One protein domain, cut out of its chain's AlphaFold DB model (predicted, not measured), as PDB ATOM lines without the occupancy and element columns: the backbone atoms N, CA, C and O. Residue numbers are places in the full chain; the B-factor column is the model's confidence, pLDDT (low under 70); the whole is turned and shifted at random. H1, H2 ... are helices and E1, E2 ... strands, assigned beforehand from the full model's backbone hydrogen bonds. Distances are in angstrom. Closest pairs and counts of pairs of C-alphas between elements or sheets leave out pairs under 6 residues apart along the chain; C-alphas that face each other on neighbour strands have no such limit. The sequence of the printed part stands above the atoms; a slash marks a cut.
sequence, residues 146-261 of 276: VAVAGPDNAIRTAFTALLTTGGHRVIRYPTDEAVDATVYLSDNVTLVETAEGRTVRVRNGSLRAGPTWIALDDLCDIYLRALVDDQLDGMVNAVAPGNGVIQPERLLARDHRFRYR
ATOM      1  N   VAL A 146       7.563  -4.911  97.353       97.00
ATOM      2  CA  VAL A 146       7.991  -3.593  96.872       97.00
ATOM      3  C   VAL A 146       8.120  -2.620  98.037       97.00
ATOM      4  O   VAL A 146       7.144  -2.345  98.743       97.00
ATOM      5  N   ALA A 147       9.303  -2.039  98.220       96.50
ATOM      6  CA  ALA A 147       9.471  -0.893  99.103       96.50
ATOM      7  C   ALA A 147       8.968   0.377  98.404       96.50
ATOM      8  O   ALA A 147       9.429   0.716  97.320       96.50
ATOM      9  N   VAL A 148       8.032   1.106  99.015       96.38
ATOM     10  CA  VAL A 148       7.511   2.373  98.475       96.38
ATOM     11  C   VAL A 148       7.872   3.512  99.423       96.38
ATOM     12  O   VAL A 148       7.234   3.718 100.465       96.38
ATOM     13  N   ALA A 149       8.892   4.272  99.036       92.94
ATOM     14  CA  ALA A 149       9.427   5.417  99.758       92.94
ATOM     15  C   ALA A 149       8.953   6.750  99.151       92.94
ATOM     16  O   ALA A 149       8.483   6.809  98.014       92.94
ATOM     17  N   GLY A 150       9.086   7.831  99.919       89.00
ATOM     18  CA  GLY A 150       8.663   9.179  99.532       89.00
ATOM     19  C   GLY A 150       7.592   9.761 100.462       89.00
ATOM     20  O   GLY A 150       7.171   9.094 101.413       89.00
ATOM     21  N   PRO A 151       7.169  11.014 100.222       88.50
ATOM     22  CA  PRO A 151       6.200  11.699 101.068       88.50
ATOM     23  C   PRO A 151       4.827  11.016 101.043       88.50
ATOM     24  O   PRO A 151       4.394  10.465 100.028       88.50
ATOM     25  N   ASP A 152       4.109  11.103 102.162       88.31
ATOM     26  CA  ASP A 152       2.711  10.683 102.229       88.31
ATOM     27  C   ASP A 152       1.827  11.652 101.444       88.31
ATOM     28  O   ASP A 152       1.558  12.775 101.866       88.31
ATOM     29  N   ASN A 153       1.367  11.202 100.278       90.31
ATOM     30  CA  ASN A 153       0.484  11.956  99.398       90.31
ATOM     31  C   ASN A 153      -0.515  11.026  98.678       90.31
ATOM     32  O   ASN A 153      -0.549   9.806  98.891       90.31
ATOM     33  N   ALA A 154      -1.360  11.613  97.824       90.00
ATOM     34  CA  ALA A 154      -2.365  10.873  97.059       90.00
ATOM     35  C   ALA A 154      -1.739   9.847  96.098       90.00
ATOM     36  O   ALA A 154      -2.283   8.755  95.954       90.00
ATOM     37  N   ILE A 155      -0.573  10.157  95.514       92.00
ATOM     38  CA  ILE A 155       0.167   9.253  94.619       92.00
ATOM     39  C   ILE A 155       0.599   8.000  95.369       92.00
ATOM     40  O   ILE A 155       0.254   6.893  94.967       92.00
ATOM     41  N   ARG A 156       1.282   8.163  96.507       94.38
ATOM     42  CA  ARG A 156       1.717   7.040  97.342       94.38
ATOM     43  C   ARG A 156       0.545   6.179  97.797       94.38
ATOM     44  O   ARG A 156       0.638   4.952  97.780       94.38
ATOM     45  N   THR A 157      -0.552   6.821  98.192       95.06
ATOM     46  CA  THR A 157      -1.770   6.148  98.657       95.06
ATOM     47  C   THR A 157      -2.406   5.316  97.544       95.06
ATOM     48  O   THR A 157      -2.631   4.122  97.740       95.06
ATOM     49  N   ALA A 158      -2.638   5.918  96.375       95.62
ATOM     50  CA  ALA A 158      -3.237   5.253  95.222       95.62
ATOM     51  C   ALA A 158      -2.347   4.128  94.679       95.62
ATOM     52  O   ALA A 158      -2.835   3.021  94.470       95.62
ATOM     53  N   PHE A 159      -1.044   4.378  94.533       97.38
ATOM     54  CA  PHE A 159      -0.100   3.395  94.010       97.38
ATOM     55  C   PHE A 159       0.079   2.202  94.952       97.38
ATOM     56  O   PHE A 159       0.048   1.057  94.509       97.38
ATOM     57  N   THR A 160       0.183   2.444  96.265       97.75
ATOM     58  CA  THR A 160       0.230   1.343  97.239       97.75
ATOM     59  C   THR A 160      -1.037   0.498  97.163       97.75
ATOM     60  O   THR A 160      -0.944  -0.724  97.170       97.75
ATOM     61  N   ALA A 161      -2.207   1.136  97.071       98.06
ATOM     62  CA  ALA A 161      -3.477   0.432  96.969       98.06
ATOM     63  C   ALA A 161      -3.608  -0.350  95.647       98.06
ATOM     64  O   ALA A 161      -4.143  -1.457  95.645       98.06
ATOM     65  N   LEU A 162      -3.079   0.172  94.533       98.12
ATOM     66  CA  LEU A 162      -2.998  -0.562  93.268       98.12
ATOM     67  C   LEU A 162      -2.125  -1.818  93.432       98.12
ATOM     68  O   LEU A 162      -2.576  -2.914  93.119       98.12
ATOM     69  N   LEU A 163      -0.926  -1.692  94.009       98.19
ATOM     70  CA  LEU A 163      -0.032  -2.830  94.250       98.19
ATOM     71  C   LEU A 163      -0.672  -3.905  95.142       98.19
ATOM     72  O   LEU A 163      -0.692  -5.084  94.786       98.19
ATOM     73  N   THR A 164      -1.234  -3.519  96.288       98.19
ATOM     74  CA  THR A 164      -1.805  -4.488  97.235       98.19
ATOM     75  C   THR A 164      -3.067  -5.155  96.696       98.19
ATOM     76  O   THR A 164      -3.256  -6.355  96.895       98.19
ATOM     77  N   THR A 165      -3.896  -4.432  95.936       98.19
ATOM     78  CA  THR A 165      -5.034  -5.040  95.228       98.19
ATOM     79  C   THR A 165      -4.602  -5.915  94.050       98.19
ATOM     80  O   THR A 165      -5.319  -6.855  93.713       98.19
ATOM     81  N   GLY A 166      -3.413  -5.701  93.479       97.00
ATOM     82  CA  GLY A 166      -2.774  -6.601  92.507       97.00
ATOM     83  C   GLY A 166      -2.229  -7.889  93.129       97.00
ATOM     84  O   GLY A 166      -2.098  -8.903  92.449       97.00
ATOM     85  N   GLY A 167      -2.048  -7.905  94.453       96.50
ATOM     86  CA  GLY A 167      -1.512  -9.042  95.208       96.50
ATOM     87  C   GLY A 167      -0.034  -8.895  95.568       96.50
ATOM     88  O   GLY A 167       0.546  -9.817  96.136       96.50
ATOM     89  N   HIS A 168       0.571  -7.743  95.276       97.44
ATOM     90  CA  HIS A 168       1.921  -7.416  95.718       97.44
ATOM     91  C   HIS A 168       1.929  -7.052  97.211       97.44
ATOM     92  O   HIS A 168       0.964  -6.514  97.763       97.44
ATOM     93  N   ARG A 169       3.052  -7.307  97.872       96.38
ATOM     94  CA  ARG A 169       3.342  -6.872  99.238       96.38
ATOM     95  C   ARG A 169       4.037  -5.514  99.179       96.38
ATOM     96  O   ARG A 169       4.989  -5.340  98.430       96.38
ATOM     97  N   VAL A 170       3.583  -4.555  99.984       96.75
ATOM     98  CA  VAL A 170       4.184  -3.212 100.037       96.75
ATOM     99  C   VAL A 170       4.806  -2.945 101.399       96.75
ATOM    100  O   VAL A 170       4.141  -3.072 102.427       96.75
ATOM    101  N   ILE A 171       6.063  -2.504 101.394       94.62
ATOM    102  CA  ILE A 171       6.802  -2.077 102.581       94.62
ATOM    103  C   ILE A 171       6.924  -0.551 102.563       94.62
ATOM    104  O   ILE A 171       7.386   0.045 101.594       94.62
ATOM    105  N   ARG A 172       6.466   0.104 103.634       84.81
ATOM    106  CA  ARG A 172       6.362   1.574 103.711       84.81
ATOM    107  C   ARG A 172       7.467   2.255 104.516       84.81
ATOM    108  O   ARG A 172       7.537   3.483 104.504       84.81
ATOM    109  N   TYR A 173       8.275   1.484 105.227       76.12
ATOM    110  CA  TYR A 173       9.297   1.974 106.145       76.12
ATOM    111  C   TYR A 173      10.620   1.266 105.857       76.12
ATOM    112  O   TYR A 173      10.592   0.187 105.261       76.12
ATOM    113  N   PRO A 174      11.762   1.846 106.269       74.50
ATOM    114  CA  PRO A 174      13.040   1.150 106.219       74.50
ATOM    115  C   PRO A 174      12.920  -0.243 106.842       74.50
ATOM    116  O   PRO A 174      12.319  -0.402 107.906       74.50
ATOM    117  N   THR A 175      13.459  -1.237 106.148       76.38
ATOM    118  CA  THR A 175      13.449  -2.643 106.549       76.38
ATOM    119  C   THR A 175      14.758  -3.284 106.100       76.38
ATOM    120  O   THR A 175      15.320  -2.859 105.091       76.38
ATOM    121  N   ASP A 176      15.206  -4.314 106.817       81.44
ATOM    122  CA  ASP A 176      16.313  -5.184 106.388       81.44
ATOM    123  C   ASP A 176      15.816  -6.358 105.523       81.44
ATOM    124  O   ASP A 176      16.589  -7.207 105.082       81.44
ATOM    125  N   GLU A 177      14.502  -6.443 105.307       87.38
ATOM    126  CA  GLU A 177      13.883  -7.447 104.452       87.38
ATOM    127  C   GLU A 177      14.287  -7.255 102.987       87.38
ATOM    128  O   GLU A 177      14.268  -6.140 102.462       87.38
ATOM    129  N   ALA A 178      14.608  -8.363 102.316       91.00
ATOM    130  CA  ALA A 178      14.860  -8.363 100.883       91.00
ATOM    131  C   ALA A 178      13.586  -7.965 100.121       91.00
ATOM    132  O   ALA A 178      12.514  -8.528 100.343       91.00
ATOM    133  N   VAL A 179      13.721  -6.999  99.214       95.38
ATOM    134  CA  VAL A 179      12.642  -6.519  98.346       95.38
ATOM    135  C   VAL A 179      12.990  -6.801  96.893       95.38
ATOM    136  O   VAL A 179      14.155  -6.713  96.514       95.38
ATOM    137  N   ASP A 180      11.980  -7.089  96.077       96.31
ATOM    138  CA  ASP A 180      12.149  -7.281  94.632       96.31
ATOM    139  C   ASP A 180      12.386  -5.939  93.924       96.31
ATOM    140  O   ASP A 180      13.033  -5.869  92.881       96.31
ATOM    141  N   ALA A 181      11.867  -4.847  94.497       95.75
ATOM    142  CA  ALA A 181      12.102  -3.500  94.001       95.75
ATOM    143  C   ALA A 181      11.872  -2.420  95.065       95.75
ATOM    144  O   ALA A 181      11.089  -2.587  96.003       95.75
ATOM    145  N   THR A 182      12.493  -1.263  94.852       96.12
ATOM    146  CA  THR A 182      12.229  -0.024  95.583       96.12
ATOM    147  C   THR A 182      11.714   1.057  94.637       96.12
ATOM    148  O   THR A 182      12.288   1.310  93.580       96.12
ATOM    149  N   VAL A 183      10.627   1.720  95.029       96.69
ATOM    150  CA  VAL A 183      10.034   2.868  94.339       96.69
ATOM    151  C   VAL A 183      10.174   4.102  95.221       96.69
ATOM    152  O   VAL A 183       9.545   4.197  96.275       96.69
ATOM    153  N   TYR A 184      10.968   5.073  94.778       95.19
ATOM    154  CA  TYR A 184      11.132   6.371  95.423       95.19
ATOM    155  C   TYR A 184      10.253   7.407  94.725       95.19
ATOM    156  O   TYR A 184      10.597   7.918  93.656       95.19
ATOM    157  N   LEU A 185       9.108   7.713  95.330       92.88
ATOM    158  CA  LEU A 185       8.160   8.691  94.808       92.88
ATOM    159  C   LEU A 185       8.674  10.120  95.018       92.88
ATOM    160  O   LEU A 185       9.070  10.499  96.122       92.88
ATOM    161  N   SER A 186       8.614  10.928  93.962       87.62
ATOM    162  CA  SER A 186       8.972  12.351  93.971       87.62
ATOM    163  C   SER A 186       8.033  13.141  93.058       87.62
ATOM    164  O   SER A 186       7.368  12.554  92.209       87.62
ATOM    165  N   ASP A 187       7.997  14.466  93.194       79.75
ATOM    166  CA  ASP A 187       7.125  15.337  92.393       79.75
ATOM    167  C   ASP A 187       7.611  15.517  90.942       79.75
ATOM    168  O   ASP A 187       6.825  15.860  90.063       79.75
ATOM    169  N   ASN A 188       8.904  15.291  90.678       82.19
ATOM    170  CA  ASN A 188       9.510  15.538  89.362       82.19
ATOM    171  C   ASN A 188       9.961  14.266  88.643       82.19
ATOM    172  O   ASN A 188       9.766  14.131  87.429       82.19
ATOM    173  N   VAL A 189      10.626  13.370  89.374       89.50
ATOM    174  CA  VAL A 189      11.130  12.099  88.850       89.50
ATOM    175  C   VAL A 189      11.000  11.035  89.927       89.50
ATOM    176  O   VAL A 189      11.729  11.060  90.916       89.50
ATOM    177  N   THR A 190      10.108  10.080  89.707       93.81
ATOM    178  CA  THR A 190      10.033   8.856  90.507       93.81
ATOM    179  C   THR A 190      11.089   7.867  90.027       93.81
ATOM    180  O   THR A 190      11.262   7.669  88.825       93.81
ATOM    181  N   LEU A 191      11.804   7.248  90.959       96.44
ATOM    182  CA  LEU A 191      12.839   6.254  90.679       96.44
ATOM    183  C   LEU A 191      12.323   4.865  91.056       96.44
ATOM    184  O   LEU A 191      11.838   4.678  92.166       96.44
ATOM    185  N   VAL A 192      12.441   3.908  90.144       97.12
ATOM    186  CA  VAL A 192      12.169   2.487  90.367       97.12
ATOM    187  C   VAL A 192      13.481   1.735  90.200       97.12
ATOM    188  O   VAL A 192      14.112   1.832  89.149       97.12
ATOM    189  N   GLU A 193      13.891   0.999  91.223       96.44
ATOM    190  CA  GLU A 193      15.099   0.174  91.234       96.44
ATOM    191  C   GLU A 193      14.721  -1.256  91.595       96.44
ATOM    192  O   GLU A 193      14.128  -1.494  92.641       96.44
ATOM    193  N   THR A 194      15.035  -2.200  90.718       95.44
ATOM    194  CA  THR A 194      14.822  -3.636  90.957       95.44
ATOM    195  C   THR A 194      16.008  -4.257  91.690       95.44
ATOM    196  O   THR A 194      17.119  -3.721  91.637       95.44
ATOM    197  N   ALA A 195      15.794  -5.405  92.331       92.56
ATOM    198  CA  ALA A 195      16.853  -6.178  92.978       92.56
ATOM    199  C   ALA A 195      17.966  -6.590  91.996       92.56
ATOM    200  O   ALA A 195      19.134  -6.672  92.373       92.56
ATOM    201  N   GLU A 196      17.630  -6.777  90.718       91.81
ATOM    202  CA  GLU A 196      18.561  -7.125  89.642       91.81
ATOM    203  C   GLU A 196      19.356  -5.917  89.108       91.81
ATOM    204  O   GLU A 196      20.132  -6.045  88.161       91.81
ATOM    205  N   GLY A 197      19.175  -4.726  89.689       92.31
ATOM    206  CA  GLY A 197      19.906  -3.512  89.321       92.31
ATOM    207  C   GLY A 197      19.342  -2.766  88.109       92.31
ATOM    208  O   GLY A 197      19.931  -1.772  87.677       92.31
ATOM    209  N   ARG A 198      18.190  -3.183  87.561       95.62
ATOM    210  CA  ARG A 198      17.468  -2.392  86.551       95.62
ATOM    211  C   ARG A 198      16.875  -1.153  87.207       95.62
ATOM    212  O   ARG A 198      16.186  -1.248  88.225       95.62
ATOM    213  N   THR A 199      17.102  -0.006  86.577       97.19
ATOM    214  CA  THR A 199      16.627   1.296  87.043       97.19
ATOM    215  C   THR A 199      15.727   1.950  86.003       97.19
ATOM    216  O   THR A 199      16.138   2.130  84.856       97.19
ATOM    217  N   VAL A 200      14.546   2.406  86.424       97.38
ATOM    218  CA  VAL A 200      13.636   3.248  85.634       97.38
ATOM    219  C   VAL A 200      13.429   4.577  86.351       97.38
ATOM    220  O   VAL A 200      13.091   4.625  87.528       97.38
ATOM    221  N   ARG A 201      13.609   5.684  85.639       95.50
ATOM    222  CA  ARG A 201      13.322   7.042  86.107       95.50
ATOM    223  C   ARG A 201      12.089   7.537  85.381       95.50
ATOM    224  O   ARG A 201      12.151   7.843  84.196       95.50
ATOM    225  N   VAL A 202      10.975   7.613  86.088       93.62
ATOM    226  CA  VAL A 202       9.702   8.081  85.555       93.62
ATOM    227  C   VAL A 202       9.566   9.568  85.846       93.62
ATOM    228  O   VAL A 202       9.300   9.974  86.975       93.62
ATOM    229  N   ARG A 203       9.748  10.399  84.820       89.06
ATOM    230  CA  ARG A 203       9.472  11.834  84.898       89.06
ATOM    231  C   ARG A 203       7.963  12.056  84.946       89.06
ATOM    232  O   ARG A 203       7.284  11.797  83.957       89.06
ATOM    233  N   ASN A 204       7.476  12.575  86.065       82.56
ATOM    234  CA  ASN A 204       6.060  12.788  86.372       82.56
ATOM    235  C   ASN A 204       5.692  14.272  86.588       82.56
ATOM    236  O   ASN A 204       4.556  14.579  86.938       82.56
ATOM    237  N   GLY A 205       6.631  15.185  86.319       70.25
ATOM    238  CA  GLY A 205       6.414  16.632  86.233       70.25
ATOM    239  C   GLY A 205       6.999  17.231  84.945       70.25
ATOM    240  O   GLY A 205       7.886  16.644  84.317       70.25
ATOM    241  N   SER A 206       6.518  18.411  84.533       62.66
ATOM    242  CA  SER A 206       7.079  19.162  83.397       62.66
ATOM    243  C   SER A 206       7.969  20.308  83.871       62.66
ATOM    244  O   SER A 206       7.558  21.134  84.678       62.66
ATOM    245  N   LEU A 207       9.174  20.392  83.298       55.62
ATOM    246  CA  LEU A 207      10.080  21.542  83.428       55.62
ATOM    247  C   LEU A 207       9.895  22.577  82.297       55.62
ATOM    248  O   LEU A 207      10.624  23.563  82.243       55.62
ATOM    249  N   ARG A 208       8.970  22.345  81.354       60.47
ATOM    250  CA  ARG A 208       8.716  23.217  80.191       60.47
ATOM    251  C   ARG A 208       7.381  23.949  80.324       60.47
ATOM    252  O   ARG A 208       6.427  23.409  80.881       60.47
ATOM    253  N   ALA A 209       7.306  25.153  79.755       54.12
ATOM    254  CA  ALA A 209       6.076  25.938  79.685       54.12
ATOM    255  C   ALA A 209       5.030  25.235  78.794       54.12
ATOM    256  O   ALA A 209       5.220  25.113  77.586       54.12
ATOM    257  N   GLY A 210       3.939  24.760  79.400       56.53
ATOM    258  CA  GLY A 210       2.795  24.148  78.718       56.53
ATOM    259  C   GLY A 210       2.073  23.115  79.600       56.53
ATOM    260  O   GLY A 210       2.713  22.491  80.447       56.53
ATOM    261  N   PRO A 211       0.749  22.919  79.450       55.94
ATOM    262  CA  PRO A 211      -0.021  22.050  80.338       55.94
ATOM    263  C   PRO A 211       0.187  20.566  80.000       55.94
ATOM    264  O   PRO A 211      -0.538  20.018  79.172       55.94
ATOM    265  N   THR A 212       1.145  19.888  80.640       64.31
ATOM    266  CA  THR A 212       1.204  18.413  80.676       64.31
ATOM    267  C   THR A 212       0.293  17.904  81.780       64.31
ATOM    268  O   THR A 212       0.564  18.131  82.957       64.31
ATOM    269  N   TRP A 213      -0.788  17.228  81.409       71.81
ATOM    270  CA  TRP A 213      -1.626  16.511  82.359       71.81
ATOM    271  C   TRP A 213      -1.279  15.021  82.273       71.81
ATOM    272  O   TRP A 213      -0.870  14.531  81.224       71.81
ATOM    273  N   ILE A 214      -1.403  14.310  83.381       84.62
ATOM    274  CA  ILE A 214      -1.473  12.853  83.434       84.62
ATOM    275  C   ILE A 214      -2.392  12.527  84.605       84.62
ATOM    276  O   ILE A 214      -2.329  13.202  85.637       84.62
ATOM    277  N   ALA A 215      -3.305  11.574  84.435       86.62
ATOM    278  CA  ALA A 215      -4.168  11.198  85.541       86.62
ATOM    279  C   ALA A 215      -3.363  10.481  86.626       86.62
ATOM    280  O   ALA A 215      -2.366   9.814  86.351       86.62
ATOM    281  N   LEU A 216      -3.836  10.582  87.868       89.19
ATOM    282  CA  LEU A 216      -3.241   9.867  88.993       89.19
ATOM    283  C   LEU A 216      -3.159   8.355  88.726       89.19
ATOM    284  O   LEU A 216      -2.134   7.737  88.999       89.19
ATOM    285  N   ASP A 217      -4.221   7.774  88.175       91.38
ATOM    286  CA  ASP A 217      -4.265   6.343  87.881       91.38
ATOM    287  C   ASP A 217      -3.345   5.942  86.726       91.38
ATOM    288  O   ASP A 217      -2.636   4.953  86.856       91.38
ATOM    289  N   ASP A 218      -3.272   6.746  85.659       91.88
ATOM    290  CA  ASP A 218      -2.308   6.528  84.567       91.88
ATOM    291  C   ASP A 218      -0.873   6.511  85.100       91.88
ATOM    292  O   ASP A 218      -0.056   5.670  84.735       91.88
ATOM    293  N   LEU A 219      -0.566   7.433  86.013       92.62
ATOM    294  CA  LEU A 219       0.744   7.493  86.641       92.62
ATOM    295  C   LEU A 219       1.032   6.243  87.491       92.62
ATOM    296  O   LEU A 219       2.144   5.719  87.444       92.62
ATOM    297  N   CYS A 220       0.039   5.743  88.233       95.31
ATOM    298  CA  CYS A 220       0.168   4.504  89.006       95.31
ATOM    299  C   CYS A 220       0.381   3.283  88.097       95.31
ATOM    300  O   CYS A 220       1.229   2.445  88.404       95.31
ATOM    301  N   ASP A 221      -0.331   3.208  86.971       95.19
ATOM    302  CA  ASP A 221      -0.181   2.132  85.986       95.19
ATOM    303  C   ASP A 221       1.225   2.142  85.371       95.19
ATOM    304  O   ASP A 221       1.849   1.092  85.218       95.19
ATOM    305  N   ILE A 222       1.778   3.326  85.081       95.06
ATOM    306  CA  ILE A 222       3.158   3.470  84.591       95.06
ATOM    307  C   ILE A 222       4.173   3.016  85.643       95.06
ATOM    308  O   ILE A 222       5.169   2.385  85.288       95.06
ATOM    309  N   TYR A 223       3.954   3.314  86.924       96.12
ATOM    310  CA  TYR A 223       4.840   2.832  87.987       96.12
ATOM    311  C   TYR A 223       4.788   1.312  88.136       96.12
ATOM    312  O   TYR A 223       5.837   0.689  88.291       96.12
ATOM    313  N   LEU A 224       3.602   0.704  88.031       96.50
ATOM    314  CA  LEU A 224       3.471  -0.752  88.017       96.50
ATOM    315  C   LEU A 224       4.184  -1.351  86.800       96.50
ATOM    316  O   LEU A 224       4.978  -2.275  86.937       96.50
ATOM    317  N   ARG A 225       4.000  -0.761  85.621       95.56
ATOM    318  CA  ARG A 225       4.710  -1.160  84.405       95.56
ATOM    319  C   ARG A 225       6.226  -1.044  84.550       95.56
ATOM    320  O   ARG A 225       6.944  -1.934  84.120       95.56
ATOM    321  N   ALA A 226       6.726   0.017  85.183       95.69
ATOM    322  CA  ALA A 226       8.151   0.181  85.458       95.69
ATOM    323  C   ALA A 226       8.707  -0.898  86.399       95.69
ATOM    324  O   ALA A 226       9.878  -1.259  86.274       95.69
ATOM    325  N   LEU A 227       7.879  -1.442  87.294       95.56
ATOM    326  CA  LEU A 227       8.248  -2.585  88.126       95.56
ATOM    327  C   LEU A 227       8.345  -3.880  87.315       95.56
ATOM    328  O   LEU A 227       9.313  -4.610  87.501       95.56
ATOM    329  N   VAL A 228       7.397  -4.149  86.411       94.19
ATOM    330  CA  VAL A 228       7.250  -5.489  85.809       94.19
ATOM    331  C   VAL A 228       7.736  -5.637  84.361       94.19
ATOM    332  O   VAL A 228       8.045  -6.749  83.952       94.19
ATOM    333  N   ASP A 229       7.805  -4.559  83.572       93.12
ATOM    334  CA  ASP A 229       8.279  -4.603  82.180       93.12
ATOM    335  C   ASP A 229       9.809  -4.525  82.168       93.12
ATOM    336  O   ASP A 229      10.394  -3.451  82.339       93.12
ATOM    337  N   ASP A 230      10.456  -5.671  81.970       91.38
ATOM    338  CA  ASP A 230      11.913  -5.812  81.905       91.38
ATOM    339  C   ASP A 230      12.545  -5.028  80.743       91.38
ATOM    340  O   ASP A 230      13.710  -4.638  80.821       91.38
ATOM    341  N   GLN A 231      11.760  -4.710  79.709       90.88
ATOM    342  CA  GLN A 231      12.188  -3.893  78.573       90.88
ATOM    343  C   GLN A 231      12.170  -2.387  78.864       90.88
ATOM    344  O   GLN A 231      12.609  -1.588  78.028       90.88
ATOM    345  N   LEU A 232      11.642  -1.966  80.017       92.06
ATOM    346  CA  LEU A 232      11.627  -0.568  80.426       92.06
ATOM    347  C   LEU A 232      12.815  -0.274  81.351       92.06
ATOM    348  O   LEU A 232      12.910  -0.804  82.456       92.06
ATOM    349  N   ASP A 233      13.704   0.617  80.912       93.06
ATOM    350  CA  ASP A 233      14.903   1.049  81.639       93.06
ATOM    351  C   ASP A 233      15.152   2.558  81.469       93.06
ATOM    352  O   ASP A 233      14.495   3.238  80.679       93.06
ATOM    353  N   GLY A 234      16.108   3.126  82.201       93.31
ATOM    354  CA  GLY A 234      16.541   4.508  81.999       93.31
ATOM    355  C   GLY A 234      15.420   5.533  82.216       93.31
ATOM    356  O   GLY A 234      14.579   5.373  83.092       93.31
ATOM    357  N   MET A 235      15.424   6.636  81.461       92.75
ATOM    358  CA  MET A 235      14.421   7.703  81.608       92.75
ATOM    359  C   MET A 235      13.151   7.413  80.792       92.75
ATOM    360  O   MET A 235      13.221   7.129  79.593       92.75
ATOM    361  N   VAL A 236      11.992   7.573  81.429       91.38
ATOM    362  CA  VAL A 236      10.648   7.421  80.860       91.38
ATOM    363  C   VAL A 236       9.839   8.676  81.173       91.38
ATOM    364  O   VAL A 236       9.821   9.143  82.307       91.38
ATOM    365  N   ASN A 237       9.157   9.238  80.175       88.81
ATOM    366  CA  ASN A 237       8.279  10.390  80.382       88.81
ATOM    367  C   ASN A 237       6.843   9.912  80.641       88.81
ATOM    368  O   ASN A 237       6.230   9.338  79.744       88.81
ATOM    369  N   ALA A 238       6.308  10.188  81.830       86.31
ATOM    370  CA  ALA A 238       4.919   9.933  82.209       86.31
ATOM    371  C   ALA A 238       4.087  11.210  82.054       86.31
ATOM    372  O   ALA A 238       3.748  11.896  83.015       86.31
ATOM    373  N   VAL A 239       3.787  11.546  80.804       76.69
ATOM    374  CA  VAL A 239       2.930  12.673  80.418       76.69
ATOM    375  C   VAL A 239       1.868  12.155  79.460       76.69
ATOM    376  O   VAL A 239       2.171  11.283  78.644       76.69
ATOM    377  N   ALA A 240       0.638  12.663  79.537       68.06
ATOM    378  CA  ALA A 240      -0.390  12.226  78.603       68.06
ATOM    379  C   ALA A 240      -0.058  12.672  77.162       68.06
ATOM    380  O   ALA A 240       0.486  13.767  76.961       68.06
ATOM    381  N   PRO A 241      -0.400  11.864  76.141       64.62
ATOM    382  CA  PRO A 241      -0.243  12.242  74.739       64.62
ATOM    383  C   PRO A 241      -1.061  13.493  74.363       64.62
ATOM    384  O   PRO A 241      -2.098  13.780  74.959       64.62
ATOM    385  N   GLY A 242      -0.640  14.208  73.311       59.72
ATOM    386  CA  GLY A 242      -1.534  15.116  72.569       59.72
ATOM    387  C   GLY A 242      -1.394  16.629  72.795       59.72
ATOM    388  O   GLY A 242      -2.196  17.376  72.244       59.72
ATOM    389  N   ASN A 243      -0.393  17.115  73.538       60.12
ATOM    390  CA  ASN A 243      -0.167  18.564  73.729       60.12
ATOM    391  C   ASN A 243       1.177  19.096  73.184       60.12
ATOM    392  O   ASN A 243       1.452  20.286  73.305       60.12
ATOM    393  N   GLY A 244       2.025  18.228  72.615       58.97
ATOM    394  CA  GLY A 244       3.281  18.602  71.947       58.97
ATOM    395  C   GLY A 244       4.437  19.055  72.852       58.97
ATOM    396  O   GLY A 244       5.492  19.403  72.331       58.97
ATOM    397  N   VAL A 245       4.285  19.048  74.182       61.03
ATOM    398  CA  VAL A 245       5.324  19.556  75.104       61.03
ATOM    399  C   VAL A 245       6.410  18.501  75.351       61.03
ATOM    400  O   VAL A 245       7.606  18.794  75.249       61.03
ATOM    401  N   ILE A 246       5.979  17.275  75.667       67.38
ATOM    402  CA  ILE A 246       6.767  16.046  75.844       67.38
ATOM    403  C   ILE A 246       5.820  14.889  75.478       67.38
ATOM    404  O   ILE A 246       4.673  14.905  75.915       67.38
ATOM    405  N   GLN A 247       6.258  13.911  74.676       71.31
ATOM    406  CA  GLN A 247       5.442  12.733  74.343       71.31
ATOM    407  C   GLN A 247       5.969  11.465  75.036       71.31
ATOM    408  O   GLN A 247       7.187  11.298  75.173       71.31
ATOM    409  N   PRO A 248       5.082  10.551  75.464       84.00
ATOM    410  CA  PRO A 248       5.455   9.300  76.115       84.00
ATOM    411  C   PRO A 248       5.858   8.219  75.088       84.00
ATOM    412  O   PRO A 248       5.368   7.096  75.144       84.00
ATOM    413  N   GLU A 249       6.744   8.539  74.134       86.25
ATOM    414  CA  GLU A 249       7.082   7.669  72.986       86.25
ATOM    415  C   GLU A 249       7.495   6.255  73.406       86.25
ATOM    416  O   GLU A 249       7.020   5.277  72.839       86.25
ATOM    417  N   ARG A 250       8.314   6.135  74.459       88.81
ATOM    418  CA  ARG A 250       8.744   4.832  74.988       88.81
ATOM    419  C   ARG A 250       7.609   4.027  75.617       88.81
ATOM    420  O   ARG A 250       7.672   2.809  75.592       88.81
ATOM    421  N   LEU A 251       6.591   4.677  76.183       90.38
ATOM    422  CA  LEU A 251       5.412   3.982  76.710       90.38
ATOM    423  C   LEU A 251       4.501   3.538  75.562       90.38
ATOM    424  O   LEU A 251       4.041   2.401  75.548       90.38
ATOM    425  N   LEU A 252       4.297   4.407  74.566       89.00
ATOM    426  CA  LEU A 252       3.486   4.104  73.383       89.00
ATOM    427  C   LEU A 252       4.102   2.991  72.526       89.00
ATOM    428  O   LEU A 252       3.383   2.110  72.074       89.00
ATOM    429  N   ALA A 253       5.428   2.975  72.364       90.50
ATOM    430  CA  ALA A 253       6.159   1.899  71.688       90.50
ATOM    431  C   ALA A 253       6.075   0.546  72.419       90.50
ATOM    432  O   ALA A 253       6.495  -0.481  71.893       90.50
ATOM    433  N   ARG A 254       5.562   0.555  73.649       91.31
ATOM    434  CA  ARG A 254       5.333  -0.618  74.486       91.31
ATOM    435  C   ARG A 254       3.835  -0.873  74.709       91.31
ATOM    436  O   ARG A 254       3.459  -1.512  75.686       91.31
ATOM    437  N   ASP A 255       2.991  -0.330  73.834       90.06
ATOM    438  CA  ASP A 255       1.534  -0.492  73.840       90.06
ATOM    439  C   ASP A 255       0.832  -0.019  75.124       90.06
ATOM    440  O   ASP A 255      -0.302  -0.417  75.392       90.06
ATOM    441  N   HIS A 256       1.464   0.861  75.911       89.81
ATOM    442  CA  HIS A 256       0.841   1.405  77.115       89.81
ATOM    443  C   HIS A 256      -0.428   2.190  76.765       89.81
ATOM    444  O   HIS A 256      -0.409   3.121  75.950       89.81
ATOM    445  N   ARG A 257      -1.532   1.839  77.428       87.62
ATOM    446  CA  ARG A 257      -2.836   2.472  77.239       87.62
ATOM    447  C   ARG A 257      -3.145   3.383  78.414       87.62
ATOM    448  O   ARG A 257      -3.358   2.916  79.525       87.62
ATOM    449  N   PHE A 258      -3.242   4.677  78.135       88.12
ATOM    450  CA  PHE A 258      -3.770   5.636  79.097       88.12
ATOM    451  C   PHE A 258      -5.275   5.393  79.295       88.12
ATOM    452  O   PHE A 258      -6.025   5.268  78.320       88.12
ATOM    453  N   ARG A 259      -5.726   5.360  80.552       87.94
ATOM    454  CA  ARG A 259      -7.131   5.253  80.968       87.94
ATOM    455  C   ARG A 259      -7.976   6.389  80.394       87.94
ATOM    456  O   ARG A 259      -9.149   6.180  80.084       87.94
ATOM    457  N   TYR A 260      -7.387   7.575  80.222       83.50
ATOM    458  CA  TYR A 260      -8.057   8.752  79.663       83.50
ATOM    459  C   TYR A 260      -7.344   9.248  78.410       83.50
ATOM    460  O   TYR A 260      -6.120   9.348  78.367       83.50
ATOM    461  N   ARG A 261      -8.116   9.617  77.382       78.31
ATOM    462  CA  ARG A 261      -7.552  10.141  76.126       78.31
ATOM    463  C   ARG A 261      -7.128  11.600  76.227       78.31
ATOM    464  O   ARG A 261      -6.217  12.030  75.529       78.31
TER     465      ARG A 261
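What this domain is: This is residues 146 to 261 of the 276 residues of the protein "Cell division inhibitor" of Kibdelosporangium sp. MJ126-NF4 (UniProt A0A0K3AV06). A strongly twisted six-stranded sheet has two helices, H1 and H2, packed over one face and no named helix over the other, with H1 towards the E2 end and H2 over E4. A short third helix, H3, sits by the edge strand E6 at the other end. The 116 printed residues hold three named helices and six named strands, in the order E1 H1 E2 E3 E4 E5 H2 E6 H3; the class is mixed, helices and strands, with under half of the residues in named elements. The sheet is mixed, in the order E2 E1 E3 E4 E5 E6. The whole is compact, with a radius of gyration of the C-alphas of 13.8 A, and elongated, spanning 44 by 28 by 25 A.

Where its parts are: E1 is residues 146 to 149, 9.6 A long, with C-alpha 146 at (7.991, -3.593, 96.872). H1 is residues 154 to 166, 18.1 A. E2 is residues 169 to 171, 6.8 A, and E3 residues 181 to 184, 10.0 A. E4 is residues 189 to 194, 16.3 A, and E5 residues 199 to 203, 12.9 A. H2 is residues 216 to 228, 18.9 A, with C-alpha 216 at (-3.241, 9.867, 88.993). E6 is residues 234 to 237, 10.3 A. H3 is residues 249 to 252, 5.1 A, ending with C-alpha 252 at (3.486, 4.104, 73.383).

How they stand to each other: E1, H1 and E2 form a strand-helix-strand unit, two parallel neighbour strands with a helix between, with a right-handed crossover; N 148 and O 171 are 2.9 A apart. E1 is also parallel to E3, with N 149 and O 183 at 2.8 A. E3, E4 and E5 form a meander, each strand the antiparallel neighbour of the one before, in two hairpins; N 184 and O 191 are 2.8 A apart, and N 192 and O 200 2.8 A. E5, H2 and E6 form a second unit, left-handed, with N 203 and O 236 at 2.8 A. H1 and H2 are on the same face, making two layers, helices on one face of a sheet. H1, at a height over the sheet of 9.7 A, is over E1 and only just over E2, where 3 of its C-alphas fall; it runs along the strands, at 8 degrees to E1 on the local plane. H2, at 8.7 A, is over E4 and runs along the strands, at 21 degrees to E4 on the local plane. H1 and H2 touch, the closest C-alphas being those of Phe 159 and Cys 220, 5.1 A apart, at a steep tilt of 52 degrees, the same way. H3 only grazes the sheet, with residues 249 to 251; its closest C-alphas to E6 are those of Arg 250 and Val 236, 6.7 A apart. H3 is apart from H1, and only just apart from H2, at 8.2 A. Every O i to N i+4 pair is within hydrogen-bond range in H1 and H2; H3 is too short for such a pair, and its one O i to N i+3 pair is within range.

The domain as a whole: The two C-alphas farthest apart are those of Asp 176 and Gly 244, 43.8 A. The printed part has no cut. The links E5 to H2, 12 residues, and E6 to H3, 11 residues, are long. The mean pLDDT of the printed part is 87.3, and residues 206 to 212 and 240 to 246 are under 70.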